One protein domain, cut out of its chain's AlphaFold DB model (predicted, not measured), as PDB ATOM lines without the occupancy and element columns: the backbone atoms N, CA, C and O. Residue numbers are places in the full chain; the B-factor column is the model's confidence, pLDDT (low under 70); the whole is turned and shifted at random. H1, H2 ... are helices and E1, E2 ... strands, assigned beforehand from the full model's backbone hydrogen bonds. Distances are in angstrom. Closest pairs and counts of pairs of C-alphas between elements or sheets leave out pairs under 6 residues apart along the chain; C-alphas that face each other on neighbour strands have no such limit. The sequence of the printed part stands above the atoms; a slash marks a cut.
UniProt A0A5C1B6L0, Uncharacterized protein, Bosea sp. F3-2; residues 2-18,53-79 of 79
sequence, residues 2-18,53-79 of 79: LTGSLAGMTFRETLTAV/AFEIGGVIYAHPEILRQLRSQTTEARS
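What this domain is: This is residues 2 to 18 and 53 to 79 of the 79 residues of an uncharacterized protein of Bosea sp. F3-2 (UniProt A0A5C1B6L0). Two short strand hairpins, E1 with E2 and E3 with E4, stand side by side as one small twisted sheet, and a single helix, H1, leads away from it as an arm. Residues 68 to 79, most of them in H1, stick out free of the sheet. The printed part has 44 residues with four named strands and then one named helix; the sheet, in the order E1, E2, E4, E3, is mixed, and the class is mixed, helices and strands. It is only just compact, close to loose, with a radius of gyration of the C-alphas of 10.9 A, and spans 34 by 22 by 15 A.

Where its parts are: The inner strands are E2, residues 9 to 13, 12.9 A from first to last C-alpha, and E4, residues 59 to 62. The edge strands are E1, residues 3 to 6, beginning at C-alpha 3 (24.080, -103.182, 9.327), and E3, residues 53 to 56. H1, residues 64 to 76, measures 18.9 A and ends at C-alpha 76 (45.612, -95.149, 8.279).

How they stand to each other: E2 and E4 are parallel at 39 degrees, with N 12 and O 60 2.8 A apart, within hydrogen-bond range. The hairpin E1 and E2 is antiparallel at 144 degrees, with N 11 and O 4 at 2.8 A. The hairpin E3 and E4 is antiparallel at 157 degrees, with N 61 and O 54 at 2.8 A. E1 is apart from E3 and E4. H1 only grazes the sheet, with its residues 64 to 67; the C-alphas of Glu 13 and Pro 64 are the closest of E2 and H1, 5.8 A apart. In H1 every O i to N i+4 pair is within hydrogen-bond range.

The domain as a whole: The C-alphas of Gly 57 and Ser 79 are the two farthest apart, 34.2 A. Residues 19 to 52 are not printed, and C-alphas 18 and 53 are 7.5 A apart across the cut. The links printed whole, E1 to E2, E3 to E4 and E4 to H1, are tight. The model's pLDDT is under 70 at residues 2 to 9 and 74 to 79.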
ATOM      1  N   LEU A   2      25.031-107.830   8.699       53.06
ATOM      2  CA  LEU A   2      25.464-106.758   9.597       53.06
ATOM      3  C   LEU A   2      25.071-105.420   8.959       53.06
ATOM      4  O   LEU A   2      25.235-105.239   7.752       53.06
ATOM      5  N   THR A   3      24.498-104.523   9.760       56.72
ATOM      6  CA  THR A   3      24.080-103.182   9.327       56.72
ATOM      7  C   THR A   3      24.977-102.177  10.035       56.72
ATOM      8  O   THR A   3      25.089-102.225  11.257       56.72
ATOM      9  N   GLY A   4      25.639-101.300   9.281       58.91
ATOM     10  CA  GLY A   4      26.507-100.251   9.821       58.91
ATOM     11  C   GLY A   4      26.108 -98.887   9.268       58.91
ATOM     12  O   GLY A   4      25.710 -98.787   8.112       58.91
ATOM     13  N   SER A   5      26.201 -97.841  10.087       54.28
ATOM     14  CA  SER A   5      25.949 -96.450   9.684       54.28
ATOM     15  C   SER A   5      27.272 -95.692   9.634       54.28
ATOM     16  O   SER A   5      28.017 -95.708  10.614       54.28
ATOM     17  N   LEU A   6      27.554 -95.010   8.522       56.44
ATOM     18  CA  LEU A   6      28.723 -94.139   8.368       56.44
ATOM     19  C   LEU A   6      28.256 -92.821   7.738       56.44
ATOM     20  O   LEU A   6      27.682 -92.831   6.655       56.44
ATOM     21  N   ALA A   7      28.430 -91.697   8.445       56.91
ATOM     22  CA  ALA A   7      28.022 -90.352   8.004       56.91
ATOM     23  C   ALA A   7      26.540 -90.198   7.564       56.91
ATOM     24  O   ALA A   7      26.228 -89.366   6.720       56.91
ATOM     25  N   GLY A   8      25.621 -90.993   8.127       61.94
ATOM     26  CA  GLY A   8      24.193 -90.985   7.762       61.94
ATOM     27  C   GLY A   8      23.818 -91.927   6.609       61.94
ATOM     28  O   GLY A   8      22.634 -92.123   6.350       61.94
ATOM     29  N   MET A   9      24.796 -92.569   5.961       64.75
ATOM     30  CA  MET A   9      24.569 -93.632   4.979       64.75
ATOM     31  C   MET A   9      24.448 -94.995   5.663       64.75
ATOM     32  O   MET A   9      25.291 -95.383   6.478       64.75
ATOM     33  N   THR A  10      23.400 -95.740   5.301       78.62
ATOM     34  CA  THR A  10      23.180 -97.110   5.778       78.62
ATOM     35  C   THR A  10      23.893 -98.090   4.858       78.62
ATOM     36  O   THR A  10      23.555 -98.198   3.680       78.62
ATOM     37  N   PHE A  11      24.845 -98.842   5.404       76.69
ATOM     38  CA  PHE A  11      25.539 -99.917   4.704       76.69
ATOM     39  C   PHE A  11      24.977-101.277   5.114       76.69
ATOM     40  O   PHE A  11      24.781-101.566   6.299       76.69
ATOM     41  N   ARG A  12      24.762-102.137   4.119       83.44
ATOM     42  CA  ARG A  12      24.430-103.550   4.278       83.44
ATOM     43  C   ARG A  12      25.497-104.405   3.618       83.44
ATOM     44  O   ARG A  12      25.780-104.271   2.428       83.44
ATOM     45  N   GLU A  13      26.072-105.315   4.394       85.62
ATOM     46  CA  GLU A  13      27.058-106.261   3.875       85.62
ATOM     47  C   GLU A  13      26.348-107.440   3.196       85.62
ATOM     48  O   GLU A  13      25.488-108.087   3.806       85.62
ATOM     49  N   THR A  14      26.713-107.745   1.949       86.00
ATOM     50  CA  THR A  14      26.217-108.942   1.252       86.00
ATOM     51  C   THR A  14      27.252-109.530   0.295       86.00
ATOM     52  O   THR A  14      27.897-108.813  -0.466       86.00
ATOM     53  N   LEU A  15      27.383-110.860   0.295       86.00
ATOM     54  CA  LEU A  15      28.250-111.598  -0.635       86.00
ATOM     55  C   LEU A  15      27.726-111.578  -2.077       86.00
ATOM     56  O   LEU A  15      28.462-111.870  -3.010       86.00
ATOM     57  N   THR A  16      26.457-111.220  -2.273       86.38
ATOM     58  CA  THR A  16      25.842-111.112  -3.602       86.38
ATOM     59  C   THR A  16      26.081-109.759  -4.265       86.38
ATOM     60  O   THR A  16      25.668-109.569  -5.406       86.38
ATOM     61  N   ALA A  17      26.730-108.814  -3.577       86.25
ATOM     62  CA  ALA A  17      27.136-107.539  -4.155       86.25
ATOM     63  C   ALA A  17      28.371-107.763  -5.035       86.25
ATOM     64  O   ALA A  17      29.501-107.441  -4.676       86.25
ATOM     65  N   VAL A  18      28.146-108.388  -6.185       88.94
ATOM     66  CA  VAL A  18      29.176-108.689  -7.169       88.94
ATOM     67  C   VAL A  18      28.757-108.166  -8.532       88.94
ATOM     68  O   VAL A  18      27.592-108.236  -8.916       88.94
ATOM     69  N   ALA A  53      29.933-102.508  -5.018       88.44
ATOM     70  CA  ALA A  53      29.024-101.800  -4.133       88.44
ATOM     71  C   ALA A  53      27.947-101.111  -4.973       88.44
ATOM     72  O   ALA A  53      28.257-100.487  -5.987       88.44
ATOM     73  N   PHE A  54      26.693-101.239  -4.554       88.00
ATOM     74  CA  PHE A  54      25.541-100.683  -5.254       88.00
ATOM     75  C   PHE A  54      24.621 -99.976  -4.267       88.00
ATOM     76  O   PHE A  54      24.424-100.448  -3.148       88.00
ATOM     77  N   GLU A  55      24.024 -98.871  -4.693       87.94
ATOM     78  CA  GLU A  55      23.003 -98.172  -3.920       87.94
ATOM     79  C   GLU A  55      21.612 -98.600  -4.391       87.94
ATOM     80  O   GLU A  55      21.296 -98.536  -5.579       87.94
ATOM     81  N   ILE A  56      20.772 -99.047  -3.455       86.00
ATOM     82  CA  ILE A  56      19.377 -99.400  -3.721       86.00
ATOM     83  C   ILE A  56      18.517 -98.778  -2.622       86.00
ATOM     84  O   ILE A  56      18.598 -99.180  -1.461       86.00
ATOM     85  N   GLY A  57      17.690 -97.798  -2.992       83.44
ATOM     86  CA  GLY A  57      16.750 -97.150  -2.072       83.44
ATOM     87  C   GLY A  57      17.425 -96.454  -0.883       83.44
ATOM     88  O   GLY A  57      16.946 -96.587   0.240       83.44
ATOM     89  N   GLY A  58      18.559 -95.779  -1.107       83.12
ATOM     90  CA  GLY A  58      19.317 -95.085  -0.055       83.12
ATOM     91  C   GLY A  58      20.124 -96.004   0.873       83.12
ATOM     92  O   GLY A  58      20.707 -95.542   1.853       83.12
ATOM     93  N   VAL A  59      20.168 -97.308   0.579       85.06
ATOM     94  CA  VAL A  59      20.996 -98.288   1.288       85.06
ATOM     95  C   VAL A  59      22.108 -98.762   0.364       85.06
ATOM     96  O   VAL A  59      21.851 -99.217  -0.752       85.06
ATOM     97  N   ILE A  60      23.346 -98.692   0.845       87.94
ATOM     98  CA  ILE A  60      24.510 -99.190   0.117       87.94
ATOM     99  C   ILE A  60      24.694-100.668   0.441       87.94
ATOM    100  O   ILE A  60      24.994-101.039   1.574       87.94
ATOM    101  N   TYR A  61      24.556-101.515  -0.570       88.69
ATOM    102  CA  TYR A  61      24.903-102.925  -0.511       88.69
ATOM    103  C   TYR A  61      26.331-103.093  -0.999       88.69
ATOM    104  O   TYR A  61      26.615-102.863  -2.172       88.69
ATOM    105  N   ALA A  62      27.231-103.488  -0.106       89.06
ATOM    106  CA  ALA A  62      28.643-103.631  -0.427       89.06
ATOM    107  C   ALA A  62      29.133-105.050  -0.158       89.06
ATOM    108  O   ALA A  62      28.743-105.693   0.825       89.06
ATOM    109  N   HIS A  63      30.030-105.523  -1.025       90.44
ATOM    110  CA  HIS A  63      30.756-106.756  -0.772       90.44
ATOM    111  C   HIS A  63      31.638-106.596   0.481       90.44
ATOM    112  O   HIS A  63      32.296-105.558   0.625       90.44
ATOM    113  N   PRO A  64      31.735-107.612   1.360       87.25
ATOM    114  CA  PRO A  64      32.554-107.534   2.573       87.25
ATOM    115  C   PRO A  64      34.018-107.157   2.312       87.25
ATOM    116  O   PRO A  64      34.641-106.466   3.112       87.25
ATOM    117  N   GLU A  65      34.564-107.569   1.166       86.88
ATOM    118  CA  GLU A  65      35.939-107.245   0.775       86.88
ATOM    119  C   GLU A  65      36.164-105.739   0.565       86.88
ATOM    120  O   GLU A  65      37.177-105.205   1.015       86.88
ATOM    121  N   ILE A  66      35.190-105.042  -0.028       86.06
ATOM    122  CA  ILE A  66      35.241-103.585  -0.224       86.06
ATOM    123  C   ILE A  66      35.172-102.873   1.124       86.06
ATOM    124  O   ILE A  66      35.947-101.958   1.392       86.06
ATOM    125  N   LEU A  67      34.289-103.326   2.016       83.88
ATOM    126  CA  LEU A  67      34.174-102.749   3.355       83.88
ATOM    127  C   LEU A  67      35.440-102.968   4.185       83.88
ATOM    128  O   LEU A  67      35.832-102.083   4.944       83.88
ATOM    129  N   ARG A  68      36.118-104.110   4.017       85.56
ATOM    130  CA  ARG A  68      37.410-104.366   4.663       85.56
ATOM    131  C   ARG A  68      38.477-103.369   4.202       85.56
ATOM    132  O   ARG A  68      39.182-102.832   5.050       85.56
ATOM    133  N   GLN A  69      38.561-103.099   2.898       85.00
ATOM    134  CA  GLN A  69      39.499-102.115   2.336       85.00
ATOM    135  C   GLN A  69      39.188-100.683   2.799       85.00
ATOM    136  O   GLN A  69      40.089 -99.939   3.178       85.00
ATOM    137  N   LEU A  70      37.909-100.302   2.838       81.50
ATOM    138  CA  LEU A  70      37.497 -98.990   3.349       81.50
ATOM    139  C   LEU A  70      37.871 -98.815   4.829       81.50
ATOM    140  O   LEU A  70      38.386 -97.770   5.232       81.50
ATOM    141  N   ARG A  71      37.666 -99.855   5.647       81.62
ATOM    142  CA  ARG A  71      38.040 -99.844   7.071       81.62
ATOM    143  C   ARG A  71      39.552 -99.732   7.274       81.62
ATOM    144  O   ARG A  71      39.973 -99.000   8.171       81.62
ATOM    145  N   SER A  72      40.365-100.403   6.454       80.31
ATOM    146  CA  SER A  72      41.826-100.296   6.562       80.31
ATOM    147  C   SER A  72      42.315 -98.888   6.214       80.31
ATOM    148  O   SER A  72      43.057 -98.301   6.995       80.31
ATOM    149  N   GLN A  73      41.808 -98.289   5.131       75.56
ATOM    150  CA  GLN A  73      42.182 -96.924   4.727       75.56
ATOM    151  C   GLN A  73      41.763 -95.859   5.751       75.56
ATOM    152  O   GLN A  73      42.480 -94.891   5.985       75.56
ATOM    153  N   THR A  74      40.614 -96.044   6.407       68.19
ATOM    154  CA  THR A  74      40.135 -95.099   7.433       68.19
ATOM    155  C   THR A  74      41.005 -95.125   8.694       68.19
ATOM    156  O   THR A  74      41.132 -94.113   9.381       68.19
ATOM    157  N   THR A  75      41.602 -96.277   9.010       60.00
ATOM    158  CA  THR A  75      42.505 -96.424  10.162       60.00
ATOM    159  C   THR A  75      43.842 -95.721   9.907       60.00
ATOM    160  O   THR A  75      44.340 -95.021  10.785       60.00
ATOM    161  N   GLU A  76      44.377 -95.834   8.689       58.34
ATOM    162  CA  GLU A  76      45.612 -95.149   8.279       58.34
ATOM    163  C   GLU A  76      45.441 -93.627   8.210       58.34
ATOM    164  O   GLU A  76      46.319 -92.901   8.651       58.34
ATOM    165  N   ALA A  77      44.289 -93.125   7.754       55.38
ATOM    166  CA  ALA A  77      44.029 -91.683   7.666       55.38
ATOM    167  C   ALA A  77      43.850 -90.973   9.029       55.38
ATOM    168  O   ALA A  77      43.740 -89.748   9.073       55.38
ATOM    169  N   ARG A  78      43.761 -91.728  10.133       48.84
ATOM    170  CA  ARG A  78      43.648 -91.205  11.507       48.84
ATOM    171  C   ARG A  78      44.946 -91.301  12.317       48.84
ATOM    172  O   ARG A  78      44.937 -90.868  13.468       48.84
ATOM    173  N   SER A  79      46.000 -91.883  11.743       47.69
ATOM    174  CA  SER A  79      47.333 -92.012  12.351       47.69
ATOM    175  C   SER A  79      48.263 -90.940  11.797       47.69
ATOM    176  O   SER A  79      49.072 -90.416  12.588       47.69
TER     177      SER A  79